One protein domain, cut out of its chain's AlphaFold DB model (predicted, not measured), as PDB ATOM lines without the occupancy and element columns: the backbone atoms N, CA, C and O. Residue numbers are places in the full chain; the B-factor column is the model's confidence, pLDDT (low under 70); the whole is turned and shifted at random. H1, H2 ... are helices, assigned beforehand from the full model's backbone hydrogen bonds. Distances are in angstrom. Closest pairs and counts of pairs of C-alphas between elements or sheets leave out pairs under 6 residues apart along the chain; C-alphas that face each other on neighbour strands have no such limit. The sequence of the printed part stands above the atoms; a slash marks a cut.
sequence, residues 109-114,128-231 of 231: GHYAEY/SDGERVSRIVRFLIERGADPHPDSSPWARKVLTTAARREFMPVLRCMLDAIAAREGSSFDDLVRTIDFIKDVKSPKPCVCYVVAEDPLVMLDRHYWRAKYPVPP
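This is residues 109 to 114 and 128 to 231 of the 231 residues of an uncharacterized protein of Aspergillus cristatus (UniProt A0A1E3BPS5). H4 forms the middle of a compact helical cluster, with H2, H3 and H5 packed round it, H6 more loosely beside it and short H1 on H3. Residues 226 to 231 stick out. The printed part has 110 residues, six named helices, H1 to H6, and no named strand: all helix, radius of gyration of the C-alphas 13.6 A, spans 41 by 31 by 28 A.

H1, residues 111 to 114, begins at C-alpha (101.355, -13.449, 117.063). H2 is residues 129 to 142, 19.9 A; H3 153 to 164; H4 168 to 180; H5 186 to 198, 18.6 A; H6 214 to 226, ending at C-alpha (113.500, 5.407, 146.621).

H4 touches H2 at a shallow tilt of 18 degrees, the same way; closest C-alphas Ser 134 and Val 170, 4.8 A. H3 and H4 form a helical hairpin, opposite ways at a steep tilt of 43 degrees; H3 touches H4 with residues 159 to 163 alone, closest C-alphas Ala 162 and Leu 171, 6.3 A. In H2 to H6 every O i to N i+4 pair is within hydrogen-bond range; H1 is too short for one.

The farthest C-alphas, Pro 202 and Pro 231, are 44.2 A apart. Residues 115 to 127 are cut out, leaving 16.8 A between C-alphas 114 and 128. The H5 to H6 link is long. Confidence is under 70 in 38 residues, among them 200 to 226.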
ATOM      1  N   GLY A 109      99.081  -8.292 119.516       79.94
ATOM      2  CA  GLY A 109      99.773  -9.407 120.154       79.94
ATOM      3  C   GLY A 109      99.246 -10.773 119.711       79.94
ATOM      4  O   GLY A 109      99.578 -11.777 120.344       79.94
ATOM      5  N   HIS A 110      98.440 -10.848 118.641       74.88
ATOM      6  CA  HIS A 110      97.907 -12.112 118.112       74.88
ATOM      7  C   HIS A 110      99.011 -13.115 117.766       74.88
ATOM      8  O   HIS A 110      98.848 -14.311 118.007       74.88
ATOM      9  N   TYR A 111     100.171 -12.628 117.316       71.56
ATOM     10  CA  TYR A 111     101.355 -13.449 117.063       71.56
ATOM     11  C   TYR A 111     101.735 -14.344 118.254       71.56
ATOM     12  O   TYR A 111     102.242 -15.443 118.051       71.56
ATOM     13  N   ALA A 112     101.474 -13.909 119.496       65.06
ATOM     14  CA  ALA A 112     101.883 -14.619 120.707       65.06
ATOM     15  C   ALA A 112     101.242 -16.015 120.803       65.06
ATOM     16  O   ALA A 112     101.854 -16.932 121.347       65.06
ATOM     17  N   GLU A 113     100.046 -16.199 120.234       63.38
ATOM     18  CA  GLU A 113      99.352 -17.492 120.196       63.38
ATOM     19  C   GLU A 113      99.933 -18.439 119.144       63.38
ATOM     20  O   GLU A 113     100.039 -19.636 119.409       63.38
ATOM     21  N   TYR A 114     100.342 -17.889 117.995       59.28
ATOM     22  CA  TYR A 114     100.892 -18.622 116.849       59.28
ATOM     23  C   TYR A 114     102.325 -19.097 117.046       59.28
ATOM     24  O   TYR A 114     102.759 -20.008 116.345       59.28
ATOM     25  N   SER A 128     116.747 -20.347 122.820       51.97
ATOM     26  CA  SER A 128     116.872 -19.126 122.000       51.97
ATOM     27  C   SER A 128     115.568 -18.383 121.677       51.97
ATOM     28  O   SER A 128     115.619 -17.219 121.284       51.97
ATOM     29  N   ASP A 129     114.392 -18.982 121.892       63.00
ATOM     30  CA  ASP A 129     113.124 -18.334 121.526       63.00
ATOM     31  C   ASP A 129     112.671 -17.256 122.522       63.00
ATOM     32  O   ASP A 129     112.203 -16.197 122.110       63.00
ATOM     33  N   GLY A 130     112.850 -17.483 123.828       64.69
ATOM     34  CA  GLY A 130     112.477 -16.504 124.855       64.69
ATOM     35  C   GLY A 130     113.320 -15.232 124.777       64.69
ATOM     36  O   GLY A 130     112.783 -14.127 124.842       64.69
ATOM     37  N   GLU A 131     114.632 -15.378 124.572       74.62
ATOM     38  CA  GLU A 131     115.542 -14.246 124.384       74.62
ATOM     39  C   GLU A 131     115.253 -13.510 123.071       74.62
ATOM     40  O   GLU A 131     115.126 -12.285 123.079       74.62
ATOM     41  N   ARG A 132     115.046 -14.238 121.963       80.62
ATOM     42  CA  ARG A 132     114.656 -13.665 120.664       80.62
ATOM     43  C   ARG A 132     113.394 -12.810 120.776       80.62
ATOM     44  O   ARG A 132     113.409 -11.649 120.369       80.62
ATOM     45  N   VAL A 133     112.329 -13.354 121.366       81.75
ATOM     46  CA  VAL A 133     111.065 -12.626 121.556       81.75
ATOM     47  C   VAL A 133     111.253 -11.460 122.526       81.75
ATOM     48  O   VAL A 133     110.743 -10.375 122.264       81.75
ATOM     49  N   SER A 134     112.041 -11.621 123.596       85.31
ATOM     50  CA  SER A 134     112.320 -10.523 124.533       85.31
ATOM     51  C   SER A 134     113.029  -9.338 123.872       85.31
ATOM     52  O   SER A 134     112.748  -8.200 124.229       85.31
ATOM     53  N   ARG A 135     113.895  -9.573 122.873       89.38
ATOM     54  CA  ARG A 135     114.540  -8.499 122.100       89.38
ATOM     55  C   ARG A 135     113.534  -7.723 121.253       89.38
ATOM     56  O   ARG A 135     113.603  -6.501 121.223       89.38
ATOM     57  N   ILE A 136     112.593  -8.418 120.613       89.75
ATOM     58  CA  ILE A 136     111.528  -7.780 119.825       89.75
ATOM     59  C   ILE A 136     110.583  -6.995 120.743       89.75
ATOM     60  O   ILE A 136     110.292  -5.836 120.474       89.75
ATOM     61  N   VAL A 137     110.145  -7.592 121.857       91.50
ATOM     62  CA  VAL A 137     109.276  -6.931 122.846       91.50
ATOM     63  C   VAL A 137     109.955  -5.693 123.427       91.50
ATOM     64  O   VAL A 137     109.336  -4.636 123.477       91.50
ATOM     65  N   ARG A 138     111.236  -5.791 123.796       92.56
ATOM     66  CA  ARG A 138     112.030  -4.648 124.261       92.56
ATOM     67  C   ARG A 138     112.060  -3.530 123.226       92.56
ATOM     68  O   ARG A 138     111.763  -2.395 123.568       92.56
ATOM     69  N   PHE A 139     112.360  -3.868 121.974       94.38
ATOM     70  CA  PHE A 139     112.373  -2.903 120.881       94.38
ATOM     71  C   PHE A 139     111.015  -2.205 120.719       94.38
ATOM     72  O   PHE A 139     110.964  -0.986 120.621       94.38
ATOM     73  N   LEU A 140     109.903  -2.946 120.737       94.44
ATOM     74  CA  LEU A 140     108.564  -2.356 120.631       94.44
ATOM     75  C   LEU A 140     108.279  -1.378 121.780       94.44
ATOM     76  O   LEU A 140     107.788  -0.279 121.539       94.44
ATOM     77  N   ILE A 141     108.641  -1.738 123.012       93.56
ATOM     78  CA  ILE A 141     108.495  -0.864 124.187       93.56
ATOM     79  C   ILE A 141     109.341   0.404 124.034       93.56
ATOM     80  O   ILE A 141     108.841   1.502 124.265       93.56
ATOM     81  N   GLU A 142     110.597   0.277 123.599       92.94
ATOM     82  CA  GLU A 142     111.492   1.415 123.326       92.94
ATOM     83  C   GLU A 142     110.930   2.355 122.248       92.94
ATOM     84  O   GLU A 142     111.248   3.543 122.233       92.94
ATOM     85  N   ARG A 143     110.075   1.842 121.356       93.94
ATOM     86  CA  ARG A 143     109.361   2.619 120.334       93.94
ATOM     87  C   ARG A 143     107.990   3.134 120.774       93.94
ATOM     88  O   ARG A 143     107.319   3.782 119.978       93.94
ATOM     89  N   GLY A 144     107.594   2.896 122.024       92.00
ATOM     90  CA  GLY A 144     106.369   3.436 122.616       92.00
ATOM     91  C   GLY A 144     105.220   2.440 122.768       92.00
ATOM     92  O   GLY A 144     104.119   2.861 123.116       92.00
ATOM     93  N   ALA A 145     105.435   1.138 122.540       93.31
ATOM     94  CA  ALA A 145     104.415   0.136 122.836       93.31
ATOM     95  C   ALA A 145     104.161   0.093 124.346       93.31
ATOM     96  O   ALA A 145     105.083  -0.104 125.138       93.31
ATOM     97  N   ASP A 146     102.905   0.267 124.749       92.00
ATOM     98  CA  ASP A 146     102.537   0.287 126.159       92.00
ATOM     99  C   ASP A 146     102.591  -1.136 126.753       92.00
ATOM    100  O   ASP A 146     101.842  -1.999 126.284       92.00
ATOM    101  N   PRO A 147     103.452  -1.407 127.761       90.94
ATOM    102  CA  PRO A 147     103.617  -2.729 128.365       90.94
ATOM    103  C   PRO A 147     102.554  -3.082 129.417       90.94
ATOM    104  O   PRO A 147     102.599  -4.193 129.950       90.94
ATOM    105  N   HIS A 148     101.620  -2.184 129.749       90.06
ATOM    106  CA  HIS A 148     100.654  -2.410 130.825       90.06
ATOM    107  C   HIS A 148      99.364  -3.103 130.326       90.06
ATOM    108  O   HIS A 148      98.754  -2.657 129.352       90.06
ATOM    109  N   PRO A 149      98.896  -4.188 130.980       89.12
ATOM    110  CA  PRO A 149      97.777  -4.995 130.480       89.12
ATOM    111  C   PRO A 149      96.422  -4.270 130.463       89.12
ATOM    112  O   PRO A 149      95.559  -4.631 129.663       89.12
ATOM    113  N   ASP A 150      96.220  -3.263 131.313       88.00
ATOM    114  CA  ASP A 150      94.944  -2.529 131.372       88.00
ATOM    115  C   ASP A 150      94.806  -1.465 130.274       88.00
ATOM    116  O   ASP A 150      93.694  -1.148 129.858       88.00
ATOM    117  N   SER A 151      95.923  -0.915 129.791       87.50
ATOM    118  CA  SER A 151      95.941   0.142 128.772       87.50
ATOM    119  C   SER A 151      96.254  -0.383 127.371       87.50
ATOM    120  O   SER A 151      96.016   0.320 126.393       87.50
ATOM    121  N   SER A 152      96.754  -1.618 127.255       91.19
ATOM    122  CA  SER A 152      97.250  -2.176 125.998       91.19
ATOM    123  C   SER A 152      96.762  -3.611 125.762       91.19
ATOM    124  O   SER A 152      97.167  -4.538 126.477       91.19
ATOM    125  N   PRO A 153      95.927  -3.843 124.724       90.19
ATOM    126  CA  PRO A 153      95.526  -5.189 124.312       90.19
ATOM    127  C   PRO A 153      96.731  -6.071 123.972       90.19
ATOM    128  O   PRO A 153      96.761  -7.246 124.347       90.19
ATOM    129  N   TRP A 154      97.743  -5.481 123.328       92.12
ATOM    130  CA  TRP A 154      99.021  -6.123 123.044       92.12
ATOM    131  C   TRP A 154      99.699  -6.610 124.324       92.12
ATOM    132  O   TRP A 154     100.000  -7.800 124.438       92.12
ATOM    133  N   ALA A 155      99.871  -5.738 125.323       92.19
ATOM    134  CA  ALA A 155     100.516  -6.117 126.575       92.19
ATOM    135  C   ALA A 155      99.760  -7.220 127.301       92.19
ATOM    136  O   ALA A 155     100.357  -8.216 127.710       92.19
ATOM    137  N   ARG A 156      98.434  -7.089 127.405       91.25
ATOM    138  CA  ARG A 156      97.573  -8.108 128.010       91.25
ATOM    139  C   ARG A 156      97.771  -9.462 127.343       91.25
ATOM    140  O   ARG A 156      97.907 -10.476 128.032       91.25
ATOM    141  N   LYS A 157      97.815  -9.499 126.011       89.56
ATOM    142  CA  LYS A 157      97.983 -10.729 125.229       89.56
ATOM    143  C   LYS A 157      99.380 -11.334 125.375       89.56
ATOM    144  O   LYS A 157      99.499 -12.543 125.608       89.56
ATOM    145  N   VAL A 158     100.419 -10.503 125.284       88.94
ATOM    146  CA  VAL A 158     101.823 -10.905 125.449       88.94
ATOM    147  C   VAL A 158     102.058 -11.449 126.856       88.94
ATOM    148  O   VAL A 158     102.575 -12.556 126.989       88.94
ATOM    149  N   LEU A 159     101.602 -10.745 127.896       87.44
ATOM    150  CA  LEU A 159     101.713 -11.174 129.293       87.44
ATOM    151  C   LEU A 159     100.927 -12.457 129.563       87.44
ATOM    152  O   LEU A 159     101.473 -13.379 130.163       87.44
ATOM    153  N   THR A 160      99.688 -12.570 129.066       85.12
ATOM    154  CA  THR A 160      98.887 -13.801 129.211       85.12
ATOM    155  C   THR A 160      99.620 -15.000 128.617       85.12
ATOM    156  O   THR A 160      99.709 -16.059 129.238       85.12
ATOM    157  N   THR A 161     100.156 -14.853 127.406       81.25
ATOM    158  CA  THR A 161     100.839 -15.957 126.723       81.25
ATOM    159  C   THR A 161     102.170 -16.293 127.388       81.25
ATOM    160  O   THR A 161     102.453 -17.470 127.620       81.25
ATOM    161  N   ALA A 162     102.959 -15.278 127.746       81.50
ATOM    162  CA  ALA A 162     104.225 -15.455 128.443       81.50
ATOM    163  C   ALA A 162     104.032 -16.118 129.815       81.50
ATOM    164  O   ALA A 162     104.809 -16.998 130.166       81.50
ATOM    165  N   ALA A 163     102.965 -15.776 130.546       80.12
ATOM    166  CA  ALA A 163     102.605 -16.417 131.810       80.12
ATOM    167  C   ALA A 163     102.206 -17.888 131.611       80.12
ATOM    168  O   ALA A 163     102.765 -18.773 132.254       80.12
ATOM    169  N   ARG A 164     101.310 -18.182 130.655       76.38
ATOM    170  CA  ARG A 164     100.859 -19.561 130.363       76.38
ATOM    171  C   ARG A 164     101.983 -20.501 129.937       76.38
ATOM    172  O   ARG A 164     101.837 -21.711 130.100       76.38
ATOM    173  N   ARG A 165     103.041 -19.957 129.330       72.94
ATOM    174  CA  ARG A 165     104.177 -20.711 128.778       72.94
ATOM    175  C   ARG A 165     105.480 -20.534 129.565       72.94
ATOM    176  O   ARG A 165     106.495 -21.079 129.151       72.94
ATOM    177  N   GLU A 166     105.450 -19.799 130.678       73.94
ATOM    178  CA  GLU A 166     106.601 -19.543 131.557       73.94
ATOM    179  C   GLU A 166     107.795 -18.857 130.856       73.94
ATOM    180  O   GLU A 166     108.963 -19.148 131.119       73.94
ATOM    181  N   PHE A 167     107.528 -17.907 129.954       78.44
ATOM    182  CA  PHE A 167     108.577 -17.147 129.262       78.44
ATOM    183  C   PHE A 167     109.127 -16.020 130.118       78.44
ATOM    184  O   PHE A 167     108.852 -14.836 129.907       78.44
ATOM    185  N   MET A 168     109.977 -16.420 131.060       77.19
ATOM    186  CA  MET A 168     110.638 -15.530 132.007       77.19
ATOM    187  C   MET A 168     111.352 -14.339 131.353       77.19
ATOM    188  O   MET A 168     111.190 -13.240 131.873       77.19
ATOM    189  N   PRO A 169     112.076 -14.463 130.219       81.44
ATOM    190  CA  PRO A 169     112.706 -13.297 129.592       81.44
ATOM    191  C   PRO A 169     111.706 -12.217 129.157       81.44
ATOM    192  O   PRO A 169     111.981 -11.029 129.310       81.44
ATOM    193  N   VAL A 170     110.531 -12.612 128.655       83.50
ATOM    194  CA  VAL A 170     109.479 -11.678 128.223       83.50
ATOM    195  C   VAL A 170     108.768 -11.074 129.430       83.50
ATOM    196  O   VAL A 170     108.596  -9.859 129.475       83.50
ATOM    197  N   LEU A 171     108.417 -11.892 130.431       84.81
ATOM    198  CA  LEU A 171     107.813 -11.408 131.678       84.81
ATOM    199  C   LEU A 171     108.727 -10.397 132.377       84.81
ATOM    200  O   LEU A 171     108.282  -9.305 132.714       84.81
ATOM    201  N   ARG A 172     110.017 -10.723 132.519       83.06
ATOM    202  CA  ARG A 172     111.021  -9.821 133.096       83.06
ATOM    203  C   ARG A 172     111.139  -8.534 132.286       83.06
ATOM    204  O   ARG A 172     111.087  -7.464 132.868       83.06
ATOM    205  N   CYS A 173     111.217  -8.626 130.957       87.06
ATOM    206  CA  CYS A 173     111.297  -7.451 130.089       87.06
ATOM    207  C   CYS A 173     110.090  -6.510 130.240       87.06
ATOM    208  O   CYS A 173     110.277  -5.301 130.315       87.06
ATOM    209  N   MET A 174     108.870  -7.053 130.285       88.62
ATOM    210  CA  MET A 174     107.644  -6.258 130.439       88.62
ATOM    211  C   MET A 174     107.556  -5.628 131.834       88.62
ATOM    212  O   MET A 174     107.258  -4.443 131.949       88.62
ATOM    213  N   LEU A 175     107.864  -6.388 132.892       85.94
ATOM    214  CA  LEU A 175     107.859  -5.879 134.267       85.94
ATOM    215  C   LEU A 175     108.929  -4.803 134.476       85.94
ATOM    216  O   LEU A 175     108.620  -3.759 135.041       85.94
ATOM    217  N   ASP A 176     110.148  -5.015 133.969       84.38
ATOM    218  CA  ASP A 176     111.229  -4.022 134.004       84.38
ATOM    219  C   ASP A 176     110.830  -2.738 133.260       84.38
ATOM    220  O   ASP A 176     111.138  -1.638 133.718       84.38
ATOM    221  N   ALA A 177     110.124  -2.861 132.133       87.31
ATOM    222  CA  ALA A 177     109.637  -1.719 131.367       87.31
ATOM    223  C   ALA A 177     108.543  -0.930 132.095       87.31
ATOM    224  O   ALA A 177     108.587   0.296 132.100       87.31
ATOM    225  N   ILE A 178     107.585  -1.616 132.730       86.12
ATOM    226  CA  ILE A 178     106.560  -0.969 133.565       86.12
ATOM    227  C   ILE A 178     107.237  -0.232 134.718       86.12
ATOM    228  O   ILE A 178     106.963   0.937 134.943       86.12
ATOM    229  N   ALA A 179     108.167  -0.905 135.390       80.81
ATOM    230  CA  ALA A 179     108.944  -0.378 136.500       80.81
ATOM    231  C   ALA A 179     109.791   0.859 136.149       80.81
ATOM    232  O   ALA A 179     110.013   1.709 137.012       80.81
ATOM    233  N   ALA A 180     110.324   0.921 134.929       81.31
ATOM    234  CA  ALA A 180     111.189   2.003 134.468       81.31
ATOM    235  C   ALA A 180     110.424   3.173 133.830       81.31
ATOM    236  O   ALA A 180     111.037   4.194 133.517       81.31
ATOM    237  N   ARG A 181     109.113   3.040 133.597       79.81
ATOM    238  CA  ARG A 181     108.325   4.053 132.895       79.81
ATOM    239  C   ARG A 181     108.107   5.277 133.780       79.81
ATOM    240  O   ARG A 181     107.668   5.173 134.922       79.81
ATOM    241  N   GLU A 182     108.365   6.460 133.235       69.62
ATOM    242  CA  GLU A 182     108.080   7.709 133.942       69.62
ATOM    243  C   GLU A 182     106.588   7.801 134.297       69.62
ATOM    244  O   GLU A 182     105.716   7.621 133.446       69.62
ATOM    245  N   GLY A 183     106.298   8.052 135.576       71.00
ATOM    246  CA  GLY A 183     104.931   8.119 136.093       71.00
ATOM    247  C   GLY A 183     104.289   6.771 136.438       71.00
ATOM    248  O   GLY A 183     103.143   6.778 136.881       71.00
ATOM    249  N   SER A 184     104.989   5.635 136.294       71.00
ATOM    250  CA  SER A 184     104.476   4.340 136.761       71.00
ATOM    251  C   SER A 184     104.323   4.325 138.282       71.00
ATOM    252  O   SER A 184     105.287   4.609 139.004       71.00
ATOM    253  N   SER A 185     103.144   3.956 138.783       74.44
ATOM    254  CA  SER A 185     102.938   3.722 140.213       74.44
ATOM    255  C   SER A 185     103.428   2.329 140.600       74.44
ATOM    256  O   SER A 185     103.349   1.380 139.820       74.44
ATOM    257  N   PHE A 186     103.863   2.168 141.851       74.25
ATOM    258  CA  PHE A 186     104.075   0.843 142.439       74.25
ATOM    259  C   PHE A 186     102.814  -0.035 142.323       74.25
ATOM    260  O   PHE A 186     102.911  -1.239 142.090       74.25
ATOM    261  N   ASP A 187     101.631   0.584 142.391       79.62
ATOM    262  CA  ASP A 187     100.348  -0.101 142.219       79.62
ATOM    263  C   ASP A 187     100.191  -0.728 140.828       79.62
ATOM    264  O   ASP A 187      99.592  -1.794 140.711       79.62
ATOM    265  N   ASP A 188     100.742  -0.114 139.777       81.88
ATOM    266  CA  ASP A 188     100.650  -0.635 138.405       81.88
ATOM    267  C   ASP A 188     101.470  -1.925 138.259       81.88
ATOM    268  O   ASP A 188     101.043  -2.902 137.632       81.88
ATOM    269  N   LEU A 189     102.628  -1.973 138.925       80.06
ATOM    270  CA  LEU A 189     103.462  -3.168 138.989       80.06
ATOM    271  C   LEU A 189     102.770  -4.289 139.778       80.06
ATOM    272  O   LEU A 189     102.739  -5.430 139.318       80.06
ATOM    273  N   VAL A 190     102.161  -3.969 140.927       79.62
ATOM    274  CA  VAL A 190     101.401  -4.940 141.737       79.62
ATOM    275  C   VAL A 190     100.209  -5.495 140.956       79.62
ATOM    276  O   VAL A 190     100.067  -6.713 140.867       79.62
ATOM    277  N   ARG A 191      99.405  -4.635 140.318       84.44
ATOM    278  CA  ARG A 191      98.274  -5.066 139.477       84.44
ATOM    279  C   ARG A 191      98.723  -5.971 138.341       84.44
ATOM    280  O   ARG A 191      98.079  -6.982 138.079       84.44
ATOM    281  N   THR A 192      99.841  -5.649 137.694       84.75
ATOM    282  CA  THR A 192     100.389  -6.488 136.620       84.75
ATOM    283  C   THR A 192     100.838  -7.853 137.147       84.75
ATOM    284  O   THR A 192     100.581  -8.876 136.513       84.75
ATOM    285  N   ILE A 193     101.479  -7.900 138.316       81.69
ATOM    286  CA  ILE A 193     101.885  -9.156 138.960       81.69
ATOM    287  C   ILE A 193     100.663  -9.998 139.338       81.69
ATOM    288  O   ILE A 193     100.655 -11.203 139.086       81.69
ATOM    289  N   ASP A 194      99.632  -9.391 139.918       82.75
ATOM    290  CA  ASP A 194      98.409 -10.103 140.292       82.75
ATOM    291  C   ASP A 194      97.654 -10.600 139.055       82.75
ATOM    292  O   ASP A 194      97.249 -11.761 139.016       82.75
ATOM    293  N   PHE A 195      97.607  -9.800 137.985       85.31
ATOM    294  CA  PHE A 195      97.124 -10.246 136.679       85.31
ATOM    295  C   PHE A 195      97.868 -11.498 136.195       85.31
ATOM    296  O   PHE A 195      97.225 -12.465 135.796       85.31
ATOM    297  N   ILE A 196      99.205 -11.517 136.258       82.31
ATOM    298  CA  ILE A 196     100.018 -12.676 135.848       82.31
ATOM    299  C   ILE A 196      99.694 -13.915 136.698       82.31
ATOM    300  O   ILE A 196      99.593 -15.010 136.143       82.31
ATOM    301  N   LYS A 197      99.510 -13.763 138.019       76.69
ATOM    302  CA  LYS A 197      99.154 -14.872 138.928       76.69
ATOM    303  C   LYS A 197      97.776 -15.462 138.626       76.69
ATOM    304  O   LYS A 197      97.596 -16.672 138.754       76.69
ATOM    305  N   ASP A 198      96.824 -14.627 138.219       78.25
ATOM    306  CA  ASP A 198      95.447 -15.035 137.921       78.25
ATOM    307  C   ASP A 198      95.305 -15.768 136.574       78.25
ATOM    308  O   ASP A 198      94.287 -16.424 136.309       78.25
ATOM    309  N   VAL A 199      96.321 -15.704 135.705       78.12
ATOM    310  CA  VAL A 199      96.325 -16.431 134.433       78.12
ATOM    311  C   VAL A 199      96.371 -17.942 134.693       78.12
ATOM    312  O   VAL A 199      97.406 -18.517 135.019       78.12
ATOM    313  N   LYS A 200      95.234 -18.619 134.480       65.00
ATOM    314  CA  LYS A 200      95.121 -20.083 134.593       65.00
ATOM    315  C   LYS A 200      96.082 -20.789 133.627       65.00
ATOM    316  O   LYS A 200      95.845 -20.826 132.416       65.00
ATOM    317  N   SER A 201      97.132 -21.408 134.158       56.09
ATOM    318  CA  SER A 201      98.042 -22.269 133.402       56.09
ATOM    319  C   SER A 201      97.608 -23.749 133.489       56.09
ATOM    320  O   SER A 201      97.179 -24.210 134.546       56.09
ATOM    321  N   PRO A 202      97.703 -24.534 132.395       50.59
ATOM    322  CA  PRO A 202      97.310 -25.953 132.370       50.59
ATOM    323  C   PRO A 202      98.261 -26.885 133.148       50.59
ATOM    324  O   PRO A 202      97.935 -28.044 133.390       50.59
ATOM    325  N   LYS A 203      99.429 -26.386 133.554       49.47
ATOM    326  CA  LYS A 203     100.310 -26.971 134.574       49.47
ATOM    327  C   LYS A 203     100.315 -26.004 135.766       49.47
ATOM    328  O   LYS A 203     100.126 -24.818 135.517       49.47
ATOM    329  N   PRO A 204     100.476 -26.434 137.028       44.28
ATOM    330  CA  PRO A 204     100.531 -25.521 138.172       44.28
ATOM    331  C   PRO A 204     101.809 -24.663 138.110       44.28
ATOM    332  O   PRO A 204     102.807 -24.954 138.758       44.28
ATOM    333  N   CYS A 205     101.797 -23.616 137.289       47.00
ATOM    334  CA  CYS A 205     102.928 -22.736 137.024       47.00
ATOM    335  C   CYS A 205     102.775 -21.482 137.877       47.00
ATOM    336  O   CYS A 205     102.529 -20.393 137.376       47.00
ATOM    337  N   VAL A 206     102.874 -21.654 139.194       42.38
ATOM    338  CA  VAL A 206     102.955 -20.523 140.137       42.38
ATOM    339  C   VAL A 206     104.152 -20.670 141.086       42.38
ATOM    340  O   VAL A 206     104.486 -19.743 141.809       42.38
ATOM    341  N   CYS A 207     104.877 -21.794 141.057       41.38
ATOM    342  CA  CYS A 207     106.030 -21.998 141.940       41.38
ATOM    343  C   CYS A 207     107.373 -21.485 141.387       41.38
ATOM    344  O   CYS A 207     108.282 -21.284 142.184       41.38
ATOM    345  N   TYR A 208     107.516 -21.224 140.078       41.84
ATOM    346  CA  TYR A 208     108.816 -20.847 139.485       41.84
ATOM    347  C   TYR A 208     108.910 -19.448 138.869       41.84
ATOM    348  O   TYR A 208     110.020 -18.937 138.742       41.84
ATOM    349  N   VAL A 209     107.790 -18.767 138.592       44.22
ATOM    350  CA  VAL A 209     107.817 -17.329 138.223       44.22
ATOM    351  C   VAL A 209     108.386 -16.476 139.375       44.22
ATOM    352  O   VAL A 209     108.911 -15.391 139.161       44.22
ATOM    353  N   VAL A 210     108.316 -17.032 140.589       41.59
ATOM    354  CA  VAL A 210     108.549 -16.427 141.908       41.59
ATOM    355  C   VAL A 210     109.734 -17.098 142.630       41.59
ATOM    356  O   VAL A 210     110.040 -16.764 143.767       41.59
ATOM    357  N   ALA A 211     110.424 -18.068 142.015       42.47
ATOM    358  CA  ALA A 211     111.550 -18.735 142.685       42.47
ATOM    359  C   ALA A 211     112.747 -17.786 142.915       42.47
ATOM    360  O   ALA A 211     113.526 -17.996 143.841       42.47
ATOM    361  N   GLU A 212     112.843 -16.704 142.134       44.16
ATOM    362  CA  GLU A 212     113.353 -15.432 142.646       44.16
ATOM    363  C   GLU A 212     112.126 -14.578 142.948       44.16
ATOM    364  O   GLU A 212     111.379 -14.215 142.039       44.16
ATOM    365  N   ASP A 213     111.881 -14.374 144.236       48.81
ATOM    366  CA  ASP A 213     110.698 -13.741 144.802       48.81
ATOM    367  C   ASP A 213     110.285 -12.506 143.966       48.81
ATOM    368  O   ASP A 213     111.142 -11.663 143.686       48.81
ATOM    369  N   PRO A 214     109.015 -12.309 143.560       49.06
ATOM    370  CA  PRO A 214     108.558 -11.011 143.102       49.06
ATOM    371  C   PRO A 214     108.885  -9.964 144.161       49.06
ATOM    372  O   PRO A 214     109.114  -8.832 143.774       49.06
ATOM    373  N   LEU A 215     109.045 -10.322 145.446       47.88
ATOM    374  CA  LEU A 215     109.650  -9.440 146.438       47.88
ATOM    375  C   LEU A 215     111.087  -9.029 146.106       47.88
ATOM    376  O   LEU A 215     111.402  -7.902 146.396       47.88
ATOM    377  N   VAL A 216     111.952  -9.824 145.471       56.44
ATOM    378  CA  VAL A 216     113.299  -9.391 145.029       56.44
ATOM    379  C   VAL A 216     113.211  -8.414 143.855       56.44
ATOM    380  O   VAL A 216     113.938  -7.420 143.827       56.44
ATOM    381  N   MET A 217     112.316  -8.653 142.890       55.03
ATOM    382  CA  MET A 217     112.062  -7.685 141.811       55.03
ATOM    383  C   MET A 217     111.436  -6.392 142.351       55.03
ATOM    384  O   MET A 217     111.891  -5.303 142.006       55.03
ATOM    385  N   LEU A 218     110.446  -6.516 143.237       57.91
ATOM    386  CA  LEU A 218     109.762  -5.416 143.916       57.91
ATOM    387  C   LEU A 218     110.680  -4.696 144.906       57.91
ATOM    388  O   LEU A 218     110.560  -3.491 145.035       57.91
ATOM    389  N   ASP A 219     111.613  -5.383 145.563       59.72
ATOM    390  CA  ASP A 219     112.607  -4.812 146.479       59.72
ATOM    391  C   ASP A 219     113.649  -4.043 145.669       59.72
ATOM    392  O   ASP A 219     113.878  -2.861 145.914       59.72
ATOM    393  N   ARG A 220     114.187  -4.637 144.594       63.88
ATOM    394  CA  ARG A 220     115.068  -3.925 143.654       63.88
ATOM    395  C   ARG A 220     114.380  -2.698 143.055       63.88
ATOM    396  O   ARG A 220     115.035  -1.674 142.865       63.88
ATOM    397  N   HIS A 221     113.085  -2.789 142.754       61.75
ATOM    398  CA  HIS A 221     112.288  -1.668 142.258       61.75
ATOM    399  C   HIS A 221     112.037  -0.613 143.336       61.75
ATOM    400  O   HIS A 221     112.337   0.554 143.108       61.75
ATOM    401  N   TYR A 222     111.604  -1.021 144.529       63.75
ATOM    402  CA  TYR A 222     111.399  -0.163 145.693       63.75
ATOM    403  C   TYR A 222     112.661   0.639 146.014       63.75
ATOM    404  O   TYR A 222     112.602   1.862 146.154       63.75
ATOM    405  N   TRP A 223     113.827  -0.015 146.061       66.00
ATOM    406  CA  TRP A 223     115.096   0.664 146.315       66.00
ATOM    407  C   TRP A 223     115.509   1.589 145.169       66.00
ATOM    408  O   TRP A 223     116.046   2.654 145.451       66.00
ATOM    409  N   ARG A 224     115.227   1.252 143.903       65.50
ATOM    410  CA  ARG A 224     115.497   2.133 142.746       65.50
ATOM    411  C   ARG A 224     114.566   3.341 142.671       65.50
ATOM    412  O   ARG A 224     115.016   4.416 142.299       65.50
ATOM    413  N   ALA A 225     113.298   3.182 143.038       62.66
ATOM    414  CA  ALA A 225     112.336   4.277 143.122       62.66
ATOM    415  C   ALA A 225     112.663   5.214 144.296       62.66
ATOM    416  O   ALA A 225     112.565   6.433 144.176       62.66
ATOM    417  N   LYS A 226     113.095   4.649 145.430       64.94
ATOM    418  CA  LYS A 226     113.500   5.407 146.621       64.94
ATOM    419  C   LYS A 226     114.874   6.068 146.474       64.94
ATOM    420  O   LYS A 226     115.082   7.144 147.027       64.94
ATOM    421  N   TYR A 227     115.794   5.439 145.744       70.31
ATOM    422  CA  TYR A 227     117.147   5.928 145.471       70.31
ATOM    423  C   TYR A 227     117.464   5.782 143.972       70.31
ATOM    424  O   TYR A 227     118.044   4.771 143.558       70.31
ATOM    425  N   PRO A 228     117.084   6.775 143.148       61.34
ATOM    426  CA  PRO A 228     117.384   6.748 141.724       61.34
ATOM    427  C   PRO A 228     118.899   6.723 141.497       61.34
ATOM    428  O   PRO A 228     119.654   7.420 142.178       61.34
ATOM    429  N   VAL A 229     119.355   5.907 140.541       61.78
ATOM    430  CA  VAL A 229     120.768   5.889 140.139       61.78
ATOM    431  C   VAL A 229     121.083   7.247 139.494       61.78
ATOM    432  O   VAL A 229     120.316   7.661 138.622       61.78
ATOM    433  N   PRO A 230     122.149   7.956 139.914       46.69
ATOM    434  CA  PRO A 230     122.527   9.225 139.299       46.69
ATOM    435  C   PRO A 230     122.768   9.063 137.787       46.69
ATOM    436  O   PRO A 230     123.221   7.989 137.382       46.69
ATOM    437  N   PRO A 231     122.463  10.097 136.981       58.31
ATOM    438  CA  PRO A 231     122.649  10.074 135.530       58.31
ATOM    439  C   PRO A 231     124.115   9.916 135.108       58.31
ATOM    440  O   PRO A 231     125.011  10.374 135.859       58.31
TER     441      PRO A 231